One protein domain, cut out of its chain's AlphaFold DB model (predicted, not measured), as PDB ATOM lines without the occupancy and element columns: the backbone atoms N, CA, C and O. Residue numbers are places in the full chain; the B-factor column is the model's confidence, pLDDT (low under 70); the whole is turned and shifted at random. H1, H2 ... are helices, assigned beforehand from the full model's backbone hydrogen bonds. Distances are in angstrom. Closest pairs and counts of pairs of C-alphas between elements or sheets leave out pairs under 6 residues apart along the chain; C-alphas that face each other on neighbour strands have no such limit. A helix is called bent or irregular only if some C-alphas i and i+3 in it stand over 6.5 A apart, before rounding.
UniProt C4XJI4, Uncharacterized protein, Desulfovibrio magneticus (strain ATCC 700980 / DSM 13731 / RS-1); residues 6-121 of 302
ATOM      1  N   GLY A   6     -13.143 -56.411 121.315       70.62
ATOM      2  CA  GLY A   6     -12.662 -57.731 121.732       70.62
ATOM      3  C   GLY A   6     -12.704 -57.934 123.246       70.62
ATOM      4  O   GLY A   6     -13.135 -58.985 123.716       70.62
ATOM      5  N   TYR A   7     -12.375 -56.888 124.010       72.25
ATOM      6  CA  TYR A   7     -12.438 -56.902 125.474       72.25
ATOM      7  C   TYR A   7     -13.869 -57.020 126.025       72.25
ATOM      8  O   TYR A   7     -14.055 -57.430 127.163       72.25
ATOM      9  N   ILE A   8     -14.904 -56.669 125.260       72.31
ATOM     10  CA  ILE A   8     -16.297 -56.698 125.731       72.31
ATOM     11  C   ILE A   8     -16.977 -58.025 125.365       72.31
ATOM     12  O   ILE A   8     -17.841 -58.513 126.094       72.31
ATOM     13  N   ASN A   9     -16.547 -58.650 124.268       67.56
ATOM     14  CA  ASN A   9     -17.111 -59.908 123.768       67.56
ATOM     15  C   ASN A   9     -16.970 -61.082 124.755       67.56
ATOM     16  O   ASN A   9     -17.760 -62.022 124.712       67.56
ATOM     17  N   GLN A  10     -16.012 -61.012 125.680       68.06
ATOM     18  CA  GLN A  10     -15.819 -62.006 126.743       68.06
ATOM     19  C   GLN A  10     -16.920 -62.002 127.825       68.06
ATOM     20  O   GLN A  10     -17.009 -62.955 128.591       68.06
ATOM     21  N   PHE A  11     -17.787 -60.979 127.890       63.72
ATOM     22  CA  PHE A  11     -18.834 -60.863 128.922       63.72
ATOM     23  C   PHE A  11     -20.184 -61.531 128.558       63.72
ATOM     24  O   PHE A  11     -21.169 -61.343 129.276       63.72
ATOM     25  N   GLY A  12     -20.238 -62.337 127.488       63.34
ATOM     26  CA  GLY A  12     -21.334 -63.281 127.205       63.34
ATOM     27  C   GLY A  12     -22.640 -62.692 126.633       63.34
ATOM     28  O   GLY A  12     -22.665 -61.610 126.049       63.34
ATOM     29  N   ILE A  13     -23.740 -63.450 126.779       58.19
ATOM     30  CA  ILE A  13     -25.056 -63.214 126.135       58.19
ATOM     31  C   ILE A  13     -25.733 -61.921 126.628       58.19
ATOM     32  O   ILE A  13     -26.373 -61.223 125.843       58.19
ATOM     33  N   ASP A  14     -25.526 -61.547 127.890       64.12
ATOM     34  CA  ASP A  14     -26.187 -60.408 128.546       64.12
ATOM     35  C   ASP A  14     -25.805 -59.025 127.990       64.12
ATOM     36  O   ASP A  14     -26.403 -58.021 128.370       64.12
ATOM     37  N   VAL A  15     -24.774 -58.941 127.147       73.62
ATOM     38  CA  VAL A  15     -24.341 -57.696 126.482       73.62
ATOM     39  C   VAL A  15     -24.400 -57.797 124.958       73.62
ATOM     40  O   VAL A  15     -24.127 -56.815 124.270       73.62
ATOM     41  N   ALA A  16     -24.790 -58.956 124.413       73.00
ATOM     42  CA  ALA A  16     -24.741 -59.233 122.980       73.00
ATOM     43  C   ALA A  16     -25.602 -58.259 122.161       73.00
ATOM     44  O   ALA A  16     -25.169 -57.803 121.106       73.00
ATOM     45  N   GLY A  17     -26.781 -57.878 122.670       77.69
ATOM     46  CA  GLY A  17     -27.652 -56.893 122.020       77.69
ATOM     47  C   GLY A  17     -27.022 -55.497 121.928       77.69
ATOM     48  O   GLY A  17     -27.025 -54.890 120.860       77.69
ATOM     49  N   ASN A  18     -26.406 -55.011 123.012       81.31
ATOM     50  CA  ASN A  18     -25.701 -53.725 123.007       81.31
ATOM     51  C   ASN A  18     -24.443 -53.779 122.127       81.31
ATOM     52  O   ASN A  18     -24.176 -52.844 121.383       81.31
ATOM     53  N   VAL A  19     -23.689 -54.885 122.143       81.69
ATOM     54  CA  VAL A  19     -22.515 -55.074 121.270       81.69
ATOM     55  C   VAL A  19     -22.912 -55.067 119.791       81.69
ATOM     56  O   VAL A  19     -22.236 -54.434 118.978       81.69
ATOM     57  N   GLN A  20     -24.019 -55.721 119.428       82.38
ATOM     58  CA  GLN A  20     -24.562 -55.682 118.067       82.38
ATOM     59  C   GLN A  20     -24.980 -54.262 117.668       82.38
ATOM     60  O   GLN A  20     -24.604 -53.809 116.587       82.38
ATOM     61  N   SER A  21     -25.684 -53.547 118.554       83.31
ATOM     62  CA  SER A  21     -26.057 -52.137 118.363       83.31
ATOM     63  C   SER A  21     -24.826 -51.260 118.108       83.31
ATOM     64  O   SER A  21     -24.741 -50.591 117.076       83.31
ATOM     65  N   ILE A  22     -23.812 -51.350 118.975       84.06
ATOM     66  CA  ILE A  22     -22.554 -50.603 118.840       84.06
ATOM     67  C   ILE A  22     -21.860 -50.945 117.521       84.06
ATOM     68  O   ILE A  22     -21.416 -50.043 116.817       84.06
ATOM     69  N   THR A  23     -21.785 -52.227 117.157       83.94
ATOM     70  CA  THR A  23     -21.127 -52.672 115.919       83.94
ATOM     71  C   THR A  23     -21.829 -52.112 114.684       83.94
ATOM     72  O   THR A  23     -21.164 -51.630 113.764       83.94
ATOM     73  N   ALA A  24     -23.164 -52.139 114.665       83.62
ATOM     74  CA  ALA A  24     -23.972 -51.595 113.580       83.62
ATOM     75  C   ALA A  24     -23.807 -50.071 113.464       83.62
ATOM     76  O   ALA A  24     -23.511 -49.564 112.380       83.62
ATOM     77  N   LEU A  25     -23.914 -49.346 114.583       83.50
ATOM     78  CA  LEU A  25     -23.731 -47.894 114.627       83.50
ATOM     79  C   LEU A  25     -22.310 -47.492 114.217       83.50
ATOM     80  O   LEU A  25     -22.144 -46.635 113.353       83.50
ATOM     81  N   ALA A  26     -21.284 -48.148 114.753       82.31
ATOM     82  CA  ALA A  26     -19.887 -47.880 114.419       82.31
ATOM     83  C   ALA A  26     -19.577 -48.138 112.939       82.31
ATOM     84  O   ALA A  26     -18.872 -47.359 112.302       82.31
ATOM     85  N   SER A  27     -20.146 -49.209 112.380       82.50
ATOM     86  CA  SER A  27     -19.999 -49.559 110.965       82.50
ATOM     87  C   SER A  27     -20.754 -48.593 110.047       82.50
ATOM     88  O   SER A  27     -20.345 -48.384 108.906       82.50
ATOM     89  N   SER A  28     -21.827 -47.961 110.541       81.00
ATOM     90  CA  SER A  28     -22.544 -46.904 109.819       81.00
ATOM     91  C   SER A  28     -21.758 -45.588 109.749       81.00
ATOM     92  O   SER A  28     -21.949 -44.824 108.801       81.00
ATOM     93  N   ILE A  29     -20.829 -45.339 110.687       84.12
ATOM     94  CA  ILE A  29     -19.949 -44.163 110.672       84.12
ATOM     95  C   ILE A  29     -18.943 -44.296 109.522       84.12
ATOM     96  O   ILE A  29     -17.982 -45.075 109.557       84.12
ATOM     97  N   ASN A  30     -19.164 -43.496 108.483       78.69
ATOM     98  CA  ASN A  30     -18.353 -43.470 107.273       78.69
ATOM     99  C   ASN A  30     -18.104 -42.031 106.789       78.69
ATOM    100  O   ASN A  30     -18.705 -41.073 107.274       78.69
ATOM    101  N   SER A  31     -17.211 -41.875 105.810       66.12
ATOM    102  CA  SER A  31     -16.759 -40.567 105.315       66.12
ATOM    103  C   SER A  31     -17.859 -39.702 104.687       66.12
ATOM    104  O   SER A  31     -17.674 -38.492 104.587       66.12
ATOM    105  N   PHE A  32     -18.981 -40.295 104.270       73.50
ATOM    106  CA  PHE A  32     -20.108 -39.593 103.648       73.50
ATOM    107  C   PHE A  32     -21.174 -39.154 104.660       73.50
ATOM    108  O   PHE A  32     -22.049 -38.360 104.320       73.50
ATOM    109  N   MET A  33     -21.099 -39.638 105.903       86.25
ATOM    110  CA  MET A  33     -21.996 -39.234 106.982       86.25
ATOM    111  C   MET A  33     -21.751 -37.769 107.366       86.25
ATOM    112  O   MET A  33     -20.596 -37.317 107.440       86.25
ATOM    113  N   THR A  34     -22.834 -37.030 107.621       89.56
ATOM    114  CA  THR A  34     -22.739 -35.649 108.103       89.56
ATOM    115  C   THR A  34     -22.189 -35.622 109.533       89.56
ATOM    116  O   THR A  34     -22.370 -36.562 110.303       89.56
ATOM    117  N   ILE A  35     -21.512 -34.534 109.907       90.44
ATOM    118  CA  ILE A  35     -20.945 -34.371 111.257       90.44
ATOM    119  C   ILE A  35     -22.038 -34.460 112.353       90.44
ATOM    120  O   ILE A  35     -21.803 -35.152 113.345       90.44
ATOM    121  N   PRO A  36     -23.233 -33.840 112.211       92.44
ATOM    122  CA  PRO A  36     -24.334 -34.038 113.161       92.44
ATOM    123  C   PRO A  36     -24.815 -35.491 113.269       92.44
ATOM    124  O   PRO A  36     -25.093 -35.966 114.368       92.44
ATOM    125  N   ASP A  37     -24.911 -36.218 112.152       90.88
ATOM    126  CA  ASP A  37     -25.342 -37.624 112.163       90.88
ATOM    127  C   ASP A  37     -24.326 -38.515 112.875       90.88
ATOM    128  O   ASP A  37     -24.701 -39.335 113.712       90.88
ATOM    129  N   GLU A  38     -23.037 -38.296 112.613       91.81
ATOM    130  CA  GLU A  38     -21.958 -39.001 113.303       91.81
ATOM    131  C   GLU A  38     -21.986 -38.718 114.813       91.81
ATOM    132  O   GLU A  38     -21.882 -39.648 115.613       91.81
ATOM    133  N   ALA A  39     -22.213 -37.463 115.220       92.31
ATOM    134  CA  ALA A  39     -22.364 -37.102 116.630       92.31
ATOM    135  C   ALA A  39     -23.538 -37.840 117.298       92.31
ATOM    136  O   ALA A  39     -23.377 -38.357 118.404       92.31
ATOM    137  N   ARG A  40     -24.684 -37.967 116.614       91.06
ATOM    138  CA  ARG A  40     -25.851 -38.721 117.111       91.06
ATOM    139  C   ARG A  40     -25.575 -40.217 117.244       91.06
ATOM    140  O   ARG A  40     -25.995 -40.826 118.233       91.06
ATOM    141  N   CYS A  41     -24.846 -40.808 116.297       91.12
ATOM    142  CA  CYS A  41     -24.397 -42.195 116.408       91.12
ATOM    143  C   CYS A  41     -23.496 -42.382 117.634       91.12
ATOM    144  O   CYS A  41     -23.713 -43.310 118.409       91.12
ATOM    145  N   ILE A  42     -22.538 -41.480 117.862       93.38
ATOM    146  CA  ILE A  42     -21.642 -41.542 119.028       93.38
ATOM    147  C   ILE A  42     -22.415 -41.346 120.344       93.38
ATOM    148  O   ILE A  42     -22.162 -42.075 121.301       93.38
ATOM    149  N   ASP A  43     -23.371 -40.412 120.407       93.75
ATOM    150  CA  ASP A  43     -24.215 -40.198 121.598       93.75
ATOM    151  C   ASP A  43     -25.072 -41.440 121.914       93.75
ATOM    152  O   ASP A  43     -25.291 -41.762 123.079       93.75
ATOM    153  N   SER A  44     -25.488 -42.186 120.884       90.81
ATOM    154  CA  SER A  44     -26.215 -43.458 121.032       90.81
ATOM    155  C   SER A  44     -25.296 -44.600 121.483       90.81
ATOM    156  O   SER A  44     -25.629 -45.325 122.418       90.81
ATOM    157  N   ILE A  45     -24.097 -44.712 120.896       91.19
ATOM    158  CA  ILE A  45     -23.061 -45.672 121.317       91.19
ATOM    159  C   ILE A  45     -22.689 -45.455 122.793       91.19
ATOM    160  O   ILE A  45     -22.483 -46.419 123.531       91.19
ATOM    161  N   TYR A  46     -22.627 -44.200 123.249       92.25
ATOM    162  CA  TYR A  46     -22.375 -43.873 124.654       92.25
ATOM    163  C   TYR A  46     -23.406 -44.507 125.599       92.25
ATOM    164  O   TYR A  46     -23.021 -45.053 126.633       92.25
ATOM    165  N   LEU A  47     -24.694 -44.492 125.240       90.94
ATOM    166  CA  LEU A  47     -25.748 -45.099 126.058       90.94
ATOM    167  C   LEU A  47     -25.560 -46.614 126.194       90.94
ATOM    168  O   LEU A  47     -25.615 -47.138 127.309       90.94
ATOM    169  N   ASP A  48     -25.269 -47.303 125.090       88.19
ATOM    170  CA  ASP A  48     -24.984 -48.741 125.097       88.19
ATOM    171  C   ASP A  48     -23.751 -49.065 125.954       88.19
ATOM    172  O   ASP A  48     -23.756 -49.994 126.769       88.19
ATOM    173  N   PHE A  49     -22.701 -48.251 125.844       87.88
ATOM    174  CA  PHE A  49     -21.500 -48.406 126.654       87.88
ATOM    175  C   PHE A  49     -21.706 -48.126 128.144       87.88
ATOM    176  O   PHE A  49     -21.047 -48.781 128.955       87.88
ATOM    177  N   GLU A  50     -22.597 -47.211 128.534       87.00
ATOM    178  CA  GLU A  50     -22.948 -47.001 129.945       87.00
ATOM    179  C   GLU A  50     -23.753 -48.174 130.514       87.00
ATOM    180  O   GLU A  50     -23.621 -48.477 131.700       87.00
ATOM    181  N   VAL A  51     -24.552 -48.873 129.701       84.44
ATOM    182  CA  VAL A  51     -25.226 -50.111 130.128       84.44
ATOM    183  C   VAL A  51     -24.199 -51.219 130.367       84.44
ATOM    184  O   VAL A  51     -24.182 -51.817 131.443       84.44
ATOM    185  N   ILE A  52     -23.294 -51.440 129.411       81.19
ATOM    186  CA  ILE A  52     -22.234 -52.456 129.505       81.19
ATOM    187  C   ILE A  52     -21.275 -52.150 130.670       81.19
ATOM    188  O   ILE A  52     -20.918 -53.034 131.452       81.19
ATOM    189  N   GLY A  53     -20.873 -50.885 130.816       77.88
ATOM    190  CA  GLY A  53     -19.878 -50.425 131.786       77.88
ATOM    191  C   GLY A  53     -20.315 -50.499 133.252       77.88
ATOM    192  O   GLY A  53     -19.491 -50.294 134.138       77.88
ATOM    193  N   LYS A  54     -21.583 -50.820 133.547       79.62
ATOM    194  CA  LYS A  54     -22.055 -51.033 134.929       79.62
ATOM    195  C   LYS A  54     -21.487 -52.296 135.579       79.62
ATOM    196  O   LYS A  54     -21.527 -52.397 136.801       79.62
ATOM    197  N   LYS A  55     -20.980 -53.248 134.789       74.38
ATOM    198  CA  LYS A  55     -20.535 -54.560 135.288       74.38
ATOM    199  C   LYS A  55     -19.143 -54.539 135.919       74.38
ATOM    200  O   LYS A  55     -18.931 -55.207 136.924       74.38
ATOM    201  N   ALA A  56     -18.205 -53.788 135.339       79.62
ATOM    202  CA  ALA A  56     -16.824 -53.719 135.813       79.62
ATOM    203  C   ALA A  56     -16.168 -52.379 135.458       79.62
ATOM    204  O   ALA A  56     -16.409 -51.806 134.392       79.62
ATOM    205  N   ILE A  57     -15.305 -51.899 136.355       84.69
ATOM    206  CA  ILE A  57     -14.600 -50.620 136.211       84.69
ATOM    207  C   ILE A  57     -13.650 -50.609 135.004       84.69
ATOM    208  O   ILE A  57     -13.566 -49.605 134.296       84.69
ATOM    209  N   GLU A  58     -13.007 -51.745 134.720       85.06
ATOM    210  CA  GLU A  58     -12.143 -51.933 133.552       85.06
ATOM    211  C   GLU A  58     -12.927 -51.816 132.256       85.06
ATOM    212  O   GLU A  58     -12.574 -51.017 131.395       85.06
ATOM    213  N   THR A  59     -14.038 -52.550 132.152       83.88
ATOM    214  CA  THR A  59     -14.934 -52.503 130.993       83.88
ATOM    215  C   THR A  59     -15.440 -51.092 130.760       83.88
ATOM    216  O   THR A  59     -15.431 -50.610 129.631       83.88
ATOM    217  N   ARG A  60     -15.824 -50.384 131.827       85.81
ATOM    218  CA  ARG A  60     -16.208 -48.978 131.712       85.81
ATOM    219  C   ARG A  60     -15.064 -48.137 131.154       85.81
ATOM    220  O   ARG A  60     -15.266 -47.399 130.202       85.81
ATOM    221  N   THR A  61     -13.865 -48.256 131.705       88.94
ATOM    222  CA  THR A  61     -12.714 -47.445 131.275       88.94
ATOM    223  C   THR A  61     -12.303 -47.756 129.835       88.94
ATOM    224  O   THR A  61     -12.044 -46.834 129.064       88.94
ATOM    225  N   TYR A  62     -12.360 -49.027 129.433       88.38
ATOM    226  CA  TYR A  62     -12.148 -49.468 128.056       88.38
ATOM    227  C   TYR A  62     -13.151 -48.840 127.085       88.38
ATOM    228  O   TYR A  62     -12.756 -48.223 126.093       88.38
ATOM    229  N   ASN A  63     -14.447 -48.922 127.397       88.62
ATOM    230  CA  ASN A  63     -15.509 -48.338 126.574       88.62
ATOM    231  C   ASN A  63     -15.290 -46.836 126.359       88.62
ATOM    232  O   ASN A  63     -15.506 -46.302 125.272       88.62
ATOM    233  N   TRP A  64     -14.813 -46.146 127.392       90.56
ATOM    234  CA  TRP A  64     -14.531 -44.720 127.326       90.56
ATOM    235  C   TRP A  64     -13.326 -44.379 126.456       90.56
ATOM    236  O   TRP A  64     -13.346 -43.343 125.794       90.56
ATOM    237  N   ALA A  65     -12.308 -45.235 126.398       90.06
ATOM    238  CA  ALA A  65     -11.202 -45.058 125.463       90.06
ATOM    239  C   ALA A  65     -11.679 -45.177 124.006       90.06
ATOM    240  O   ALA A  65     -11.306 -44.354 123.170       90.06
ATOM    241  N   ARG A  66     -12.579 -46.129 123.717       90.62
ATOM    242  CA  ARG A  66     -13.198 -46.287 122.388       90.62
ATOM    243  C   ARG A  66     -14.116 -45.120 122.027       90.62
ATOM    244  O   ARG A  66     -14.086 -44.636 120.901       90.62
ATOM    245  N   LEU A  67     -14.882 -44.597 122.984       92.44
ATOM    246  CA  LEU A  67     -15.627 -43.346 122.791       92.44
ATOM    247  C   LEU A  67     -14.700 -42.158 122.524       92.44
ATOM    248  O   LEU A  67     -15.019 -41.303 121.701       92.44
ATOM    249  N   GLY A  68     -13.559 -42.103 123.212       93.06
ATOM    250  CA  GLY A  68     -12.534 -41.085 123.013       93.06
ATOM    251  C   GLY A  68     -11.974 -41.083 121.597       93.06
ATOM    252  O   GLY A  68     -11.836 -40.014 121.010       93.06
ATOM    253  N   GLU A  69     -11.726 -42.267 121.038       92.31
ATOM    254  CA  GLU A  69     -11.298 -42.464 119.649       92.31
ATOM    255  C   GLU A  69     -12.320 -41.896 118.656       92.31
ATOM    256  O   GLU A  69     -11.983 -41.056 117.821       92.31
ATOM    257  N   LEU A  70     -13.593 -42.283 118.796       92.81
ATOM    258  CA  LEU A  70     -14.671 -41.776 117.941       92.81
ATOM    259  C   LEU A  70     -14.806 -40.253 118.029       92.81
ATOM    260  O   LEU A  70     -14.900 -39.567 117.012       92.81
ATOM    261  N   LEU A  71     -14.789 -39.711 119.251       94.50
ATOM    262  CA  LEU A  71     -14.867 -38.271 119.481       94.50
ATOM    263  C   LEU A  71     -13.673 -37.528 118.886       94.50
ATOM    264  O   LEU A  71     -13.855 -36.452 118.321       94.50
ATOM    265  N   PHE A  72     -12.469 -38.084 119.014       94.06
ATOM    266  CA  PHE A  72     -11.259 -37.499 118.455       94.06
ATOM    267  C   PHE A  72     -11.356 -37.406 116.930       94.06
ATOM    268  O   PHE A  72     -11.086 -36.347 116.363       94.06
ATOM    269  N   HIS A  73     -11.811 -38.471 116.266       91.50
ATOM    270  CA  HIS A  73     -11.993 -38.480 114.816       91.50
ATOM    271  C   HIS A  73     -13.092 -37.525 114.344       91.50
ATOM    272  O   HIS A  73     -12.872 -36.772 113.391       91.50
ATOM    273  N   LEU A  74     -14.237 -37.483 115.031       93.25
ATOM    274  CA  LEU A  74     -15.292 -36.514 114.738       93.25
ATOM    275  C   LEU A  74     -14.786 -35.073 114.914       93.25
ATOM    276  O   LEU A  74     -15.030 -34.220 114.058       93.25
ATOM    277  N   GLN A  75     -14.060 -34.795 116.000       92.62
ATOM    278  CA  GLN A  75     -13.488 -33.477 116.266       92.62
ATOM    279  C   GLN A  75     -12.451 -33.089 115.203       92.62
ATOM    280  O   GLN A  75     -12.441 -31.948 114.743       92.62
ATOM    281  N   ASP A  76     -11.598 -34.020 114.775       91.06
ATOM    282  CA  ASP A  76     -10.631 -33.800 113.698       91.06
ATOM    283  C   ASP A  76     -11.331 -33.496 112.363       91.06
ATOM    284  O   ASP A  76     -10.988 -32.517 111.696       91.06
ATOM    285  N   ARG A  77     -12.381 -34.251 112.010       90.44
ATOM    286  CA  ARG A  77     -13.218 -33.967 110.832       90.44
ATOM    287  C   ARG A  77     -13.882 -32.597 110.920       90.44
ATOM    288  O   ARG A  77     -13.818 -31.837 109.954       90.44
ATOM    289  N   TYR A  78     -14.474 -32.254 112.064       91.50
ATOM    290  CA  TYR A  78     -15.059 -30.934 112.318       91.50
ATOM    291  C   TYR A  78     -14.032 -29.822 112.080       91.50
ATOM    292  O   TYR A  78     -14.276 -28.871 111.340       91.50
ATOM    293  N   ASN A  79     -12.833 -29.991 112.637       89.44
ATOM    294  CA  ASN A  79     -11.732 -29.039 112.524       89.44
ATOM    295  C   ASN A  79     -11.078 -28.998 111.137       89.44
ATOM    296  O   ASN A  79     -10.279 -28.100 110.874       89.44
ATOM    297  N   LYS A  80     -11.370 -29.943 110.246       89.69
ATOM    298  CA  LYS A  80     -10.871 -29.960 108.862       89.69
ATOM    299  C   LYS A  80     -11.938 -29.573 107.846       89.69
ATOM    300  O   LYS A  80     -11.586 -29.253 106.716       89.69
ATOM    301  N   ASN A  81     -13.211 -29.539 108.235       87.12
ATOM    302  CA  ASN A  81     -14.295 -29.197 107.327       87.12
ATOM    303  C   ASN A  81     -14.235 -27.698 106.946       87.12
ATOM    304  O   ASN A  81     -14.277 -26.845 107.844       87.12
ATOM    305  N   PRO A  82     -14.109 -27.356 105.647       84.69
ATOM    306  CA  PRO A  82     -14.072 -25.970 105.183       84.69
ATOM    307  C   PRO A  82     -15.447 -25.286 105.198       84.69
ATOM    308  O   PRO A  82     -15.502 -24.063 105.153       84.69
ATOM    309  N   SER A  83     -16.552 -26.038 105.281       85.81
ATOM    310  CA  SER A  83     -17.908 -25.473 105.297       85.81
ATOM    311  C   SER A  83     -18.328 -24.908 106.659       85.81
ATOM    312  O   SER A  83     -19.443 -24.413 106.793       85.81
ATOM    313  N   ILE A  84     -17.480 -25.028 107.684       85.94
ATOM    314  CA  ILE A  84     -17.775 -24.605 109.055       85.94
ATOM    315  C   ILE A  84     -17.086 -23.270 109.326       85.94
ATOM    316  O   ILE A  84     -15.856 -23.191 109.353       85.94
ATOM    317  N   ASP A  85     -17.882 -22.233 109.588       83.25
ATOM    318  CA  ASP A  85     -17.385 -20.954 110.094       83.25
ATOM    319  C   ASP A  85     -17.044 -21.097 111.582       83.25
ATOM    320  O   ASP A  85     -17.884 -20.942 112.466       83.25
ATOM    321  N   ARG A  86     -15.779 -21.400 111.871       78.69
ATOM    322  CA  ARG A  86     -15.300 -21.684 113.235       78.69
ATOM    323  C   ARG A  86     -15.282 -20.460 114.147       78.69
ATOM    324  O   ARG A  86     -15.119 -20.622 115.354       78.69
ATOM    325  N   VAL A  87     -15.430 -19.255 113.590       72.81
ATOM    326  CA  VAL A  87     -15.569 -18.024 114.377       72.81
ATOM    327  C   VAL A  87     -16.975 -17.949 114.976       72.81
ATOM    328  O   VAL A  87     -17.136 -17.483 116.102       72.81
ATOM    329  N   LYS A  88     -17.986 -18.459 114.261       73.25
ATOM    330  CA  LYS A  88     -19.388 -18.489 114.711       73.25
ATOM    331  C   LYS A  88     -19.770 -19.794 115.410       73.25
ATOM    332  O   LYS A  88     -20.495 -19.765 116.406       73.25
ATOM    333  N   ASP A  89     -19.240 -20.915 114.932       84.88
ATOM    334  CA  ASP A  89     -19.573 -22.258 115.395       84.88
ATOM    335  C   ASP A  89     -18.315 -22.984 115.878       84.88
ATOM    336  O   ASP A  89     -17.591 -23.665 115.145       84.88
ATOM    337  N   SER A  90     -18.035 -22.813 117.169       89.19
ATOM    338  CA  SER A  90     -16.959 -23.538 117.846       89.19
ATOM    339  C   SER A  90     -17.330 -25.007 118.074       89.19
ATOM    340  O   SER A  90     -18.497 -25.334 118.292       89.19
ATOM    341  N   TRP A  91     -16.320 -25.885 118.143       90.56
ATOM    342  CA  TRP A  91     -16.503 -27.290 118.540       90.56
ATOM    343  C   TRP A  91     -17.296 -27.428 119.845       90.56
ATOM    344  O   TRP A  91     -18.177 -28.271 119.958       90.56
ATOM    345  N   THR A  92     -17.014 -26.574 120.831       89.50
ATOM    346  CA  THR A  92     -17.695 -26.599 122.130       89.50
ATOM    347  C   THR A  92     -19.194 -26.348 121.994       89.50
ATOM    348  O   THR A  92     -19.975 -27.015 122.671       89.50
ATOM    349  N   LYS A  93     -19.588 -25.407 121.126       90.00
ATOM    350  CA  LYS A  93     -20.992 -25.078 120.856       90.00
ATOM    351  C   LYS A  93     -21.676 -26.226 120.114       90.00
ATOM    352  O   LYS A  93     -22.655 -26.763 120.617       90.00
ATOM    353  N   PHE A  94     -21.073 -26.692 119.020       93.31
ATOM    354  CA  PHE A  94     -21.555 -27.854 118.271       93.31
ATOM    355  C   PHE A  94     -21.755 -29.082 119.175       93.31
ATOM    356  O   PHE A  94     -22.814 -29.708 119.174       93.31
ATOM    357  N   ALA A  95     -20.759 -29.408 120.003       92.75
ATOM    358  CA  ALA A  95     -20.813 -30.564 120.887       92.75
ATOM    359  C   ALA A  95     -21.823 -30.400 122.036       92.75
ATOM    360  O   ALA A  95     -22.256 -31.391 122.614       92.75
ATOM    361  N   ALA A  96     -22.179 -29.176 122.429       90.19
ATOM    362  CA  ALA A  96     -23.255 -28.955 123.393       90.19
ATOM    363  C   ALA A  96     -24.635 -29.217 122.769       90.19
ATOM    364  O   ALA A  96     -25.511 -29.738 123.447       90.19
ATOM    365  N   GLU A  97     -24.804 -28.894 121.488       91.75
ATOM    366  CA  GLU A  97     -26.065 -29.047 120.754       91.75
ATOM    367  C   GLU A  97     -26.312 -30.491 120.281       91.75
ATOM    368  O   GLU A  97     -27.457 -30.925 120.216       91.75
ATOM    369  N   ASN A  98     -25.249 -31.243 119.967       92.75
ATOM    370  CA  ASN A  98     -25.361 -32.548 119.297       92.75
ATOM    371  C   ASN A  98     -25.125 -33.767 120.206       92.75
ATOM    372  O   ASN A  98     -25.393 -34.890 119.790       92.75
ATOM    373  N   PHE A  99     -24.649 -33.567 121.439       93.38
ATOM    374  CA  PHE A  99     -24.488 -34.635 122.433       93.38
ATOM    375  C   PHE A  99     -25.395 -34.368 123.629       93.38
ATOM    376  O   PHE A  99     -25.054 -33.572 124.512       93.38
ATOM    377  N   THR A 100     -26.539 -35.044 123.654       90.38
ATOM    378  CA  THR A 100     -27.565 -34.872 124.691       90.38
ATOM    379  C   THR A 100     -27.267 -35.686 125.943       90.38
ATOM    380  O   THR A 100     -27.553 -35.233 127.051       90.38
ATOM    381  N   ASN A 101     -26.634 -36.849 125.783       90.44
ATOM    382  CA  ASN A 101     -26.370 -37.781 126.877       90.44
ATOM    383  C   ASN A 101     -24.910 -37.721 127.330       90.44
ATOM    384  O   ASN A 101     -24.604 -37.791 128.524       90.44
ATOM    385  N   PHE A 102     -23.986 -37.545 126.388       90.12
ATOM    386  CA  PHE A 102     -22.562 -37.603 126.672       90.12
ATOM    387  C   PHE A 102     -22.014 -36.245 127.124       90.12
ATOM    388  O   PHE A 102     -21.478 -35.505 126.315       90.12
ATOM    389  N   GLY A 103     -22.125 -35.886 128.405       89.62
ATOM    390  CA  GLY A 103     -21.787 -34.539 128.905       89.62
ATOM    391  C   GLY A 103     -20.344 -34.042 128.658       89.62
ATOM    392  O   GLY A 103     -19.392 -34.817 128.584       89.62
ATOM    393  N   LYS A 104     -20.155 -32.709 128.620       92.56
ATOM    394  CA  LYS A 104     -18.880 -32.028 128.276       92.56
ATOM    395  C   LYS A 104     -17.641 -32.604 128.974       92.56
ATOM    396  O   LYS A 104     -16.713 -33.039 128.299       92.56
ATOM    397  N   ARG A 105     -17.629 -32.623 130.314       89.75
ATOM    398  CA  ARG A 105     -16.485 -33.122 131.106       89.75
ATOM    399  C   ARG A 105     -16.128 -34.557 130.726       89.75
ATOM    400  O   ARG A 105     -14.959 -34.918 130.679       89.75
ATOM    401  N   ARG A 106     -17.147 -35.374 130.473       90.12
ATOM    402  CA  ARG A 106     -16.991 -36.786 130.162       90.12
ATOM    403  C   ARG A 106     -16.417 -36.989 128.754       90.12
ATOM    404  O   ARG A 106     -15.483 -37.771 128.604       90.12
ATOM    405  N   ARG A 107     -16.857 -36.199 127.768       93.06
ATOM    406  CA  ARG A 107     -16.246 -36.163 126.425       93.06
ATOM    407  C   ARG A 107     -14.765 -35.789 126.484       93.06
ATOM    408  O   ARG A 107     -13.933 -36.457 125.881       93.06
ATOM    409  N   GLU A 108     -14.423 -34.756 127.255       90.38
ATOM    410  CA  GLU A 108     -13.031 -34.320 127.438       90.38
ATOM    411  C   GLU A 108     -12.165 -35.410 128.089       90.38
ATOM    412  O   GLU A 108     -11.036 -35.638 127.660       90.38
ATOM    413  N   GLN A 109     -12.690 -36.105 129.101       89.94
ATOM    414  CA  GLN A 109     -12.007 -37.227 129.746       89.94
ATOM    415  C   GLN A 109     -11.783 -38.399 128.781       89.94
ATOM    416  O   GLN A 109     -10.675 -38.923 128.723       89.94
ATOM    417  N   ALA A 110     -12.793 -38.773 127.991       91.75
ATOM    418  CA  ALA A 110     -12.686 -39.845 127.002       91.75
ATOM    419  C   ALA A 110     -11.615 -39.544 125.940       91.75
ATOM    420  O   ALA A 110     -10.728 -40.361 125.705       91.75
ATOM    421  N   VAL A 111     -11.631 -38.338 125.357       91.31
ATOM    422  CA  VAL A 111     -10.625 -37.917 124.363       91.31
ATOM    423  C   VAL A 111      -9.221 -37.879 124.971       91.31
ATOM    424  O   VAL A 111      -8.260 -38.303 124.332       91.31
ATOM    425  N   LYS A 112      -9.074 -37.408 126.216       88.44
ATOM    426  CA  LYS A 112      -7.784 -37.457 126.923       88.44
ATOM    427  C   LYS A 112      -7.291 -38.887 127.114       88.44
ATOM    428  O   LYS A 112      -6.128 -39.152 126.834       88.44
ATOM    429  N   LEU A 113      -8.165 -39.790 127.560       88.75
ATOM    430  CA  LEU A 113      -7.833 -41.199 127.759       88.75
ATOM    431  C   LEU A 113      -7.344 -41.845 126.455       88.75
ATOM    432  O   LEU A 113      -6.315 -42.510 126.465       88.75
ATOM    433  N   TYR A 114      -8.027 -41.581 125.338       89.50
ATOM    434  CA  TYR A 114      -7.603 -42.037 124.013       89.50
ATOM    435  C   TYR A 114      -6.231 -41.477 123.605       89.50
ATOM    436  O   TYR A 114      -5.372 -42.228 123.154       89.50
ATOM    437  N   ASN A 115      -5.994 -40.177 123.808       86.06
ATOM    438  CA  ASN A 115      -4.737 -39.525 123.421       86.06
ATOM    439  C   ASN A 115      -3.510 -40.017 124.199       86.06
ATOM    440  O   ASN A 115      -2.401 -39.943 123.675       86.06
ATOM    441  N   TYR A 116      -3.680 -40.510 125.431       78.69
ATOM    442  CA  TYR A 116      -2.585 -41.172 126.145       78.69
ATOM    443  C   TYR A 116      -2.215 -42.535 125.530       78.69
ATOM    444  O   TYR A 116      -1.108 -43.021 125.742       78.69
ATOM    445  N   GLY A 117      -3.100 -43.123 124.722       76.06
ATOM    446  CA  GLY A 117      -2.813 -44.289 123.897       76.06
ATOM    447  C   GLY A 117      -2.883 -45.631 124.626       76.06
ATOM    448  O   GLY A 117      -3.332 -45.747 125.768       76.06
ATOM    449  N   LYS A 118      -2.428 -46.673 123.919       72.06
ATOM    450  CA  LYS A 118      -2.517 -48.081 124.348       72.06
ATOM    451  C   LYS A 118      -1.724 -48.401 125.615       72.06
ATOM    452  O   LYS A 118      -2.035 -49.367 126.300       72.06
ATOM    453  N   GLU A 119      -0.726 -47.586 125.961       71.75
ATOM    454  CA  GLU A 119       0.098 -47.790 127.159       71.75
ATOM    455  C   GLU A 119      -0.724 -47.760 128.459       71.75
ATOM    456  O   GLU A 119      -0.308 -48.345 129.461       71.75
ATOM    457  N   LEU A 120      -1.904 -47.123 128.443       79.06
ATOM    458  CA  LEU A 120      -2.777 -47.018 129.614       79.06
ATOM    459  C   LEU A 120      -3.740 -48.186 129.794       79.06
ATOM    460  O   LEU A 120      -4.344 -48.287 130.860       79.06
ATOM    461  N   GLU A 121      -3.901 -49.054 128.792       82.88
ATOM    462  CA  GLU A 121      -4.903 -50.129 128.820       82.88
ATOM    463  C   GLU A 121      -4.700 -51.067 130.020       82.88
ATOM    464  O   GLU A 121      -5.662 -51.422 130.700       82.88
TER     465      GLU A 121
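What this domain is: This is residues 6 to 121 of the 302 residues of an uncharacterized protein of Desulfovibrio magneticus (strain ATCC 700980 / DSM 13731 / RS-1) (UniProt C4XJI4). Three long helices run back and forth side by side, H3 between H2 and H4, and H6 crosses H4 nearly at right angles. H5 slants over H3 and H4 towards one end, and the small H1 sits near the first residues of H2 and H4. The 116 printed residues hold seven named helices, H1 to H7 in order, and no named strand: all helix. The whole is compact but elongated, with radius of gyration of the C-alphas 14.5 A and spans of 46 by 27 by 22 A.

How they stand to each other: H4, residues 57 to 80, is the hub, touching four helices. H3, residues 35 to 52, touches it at 3 degrees, a shallow tilt, opposite ways, a helical hairpin; the closest C-alphas are those of Phe 49 and Asn 63, 6.0 A. H2, residues 13 to 28, forms a hairpin with H3 at 11 degrees, closest at Asn 18 and Asp 48, 5.5 A between C-alphas; H2 and H4 are apart. H6, residues 104 to 116, is about perpendicular to H4 at 86 degrees and touches its residues 64 to 72 alone, with the C-alphas of Gly 68 and Val 111 3.9 A apart. H5, residues 91 to 98, touches H3 through residues 36 to 40 alone, with the C-alphas of Ala 39 and Asn 98 6.1 A apart. H5 only just touches H4, through residues 75 to 79 of H4 alone, with 3 pairs of C-alphas within 8 A, the closest Gln 75 and Trp 91, 7.2 A. H1, residues 6 to 9, only just touches H4, through residues 59 to 62 of H4 alone, with 3 such pairs, the closest Ile 8 and Thr 59, 6.9 A. H7, residues 118 to 121, is close to but not clearly touching H4, at 7.3 A between C-alphas 62 and 121. Every O i to N i+4 pair is within hydrogen-bond range in H4, H5 and H6, with 10 of 12 in H2 and 13 of 14 in H3; H1 and H7 are too short for such a pair.

Where its parts are: H4 is 34.5 A long, H3 25.7 A, H2 23.2 A and H6 18.8 A. H2 is irregular, with C-alphas 14 and 17 7.6 A apart. H1 begins at C-alpha 6 (-12.662, -57.731, 121.732), and H7 ends at C-alpha 121 (-4.903, -50.129, 128.820).

The domain as a whole: The two C-alphas farthest apart, Ile 13 and Val 87, are 47.6 A apart. The printed part has no cut and no long link. Mean pLDDT of the printed part is 85.0; residues 9 to 14 and 31 are under 70.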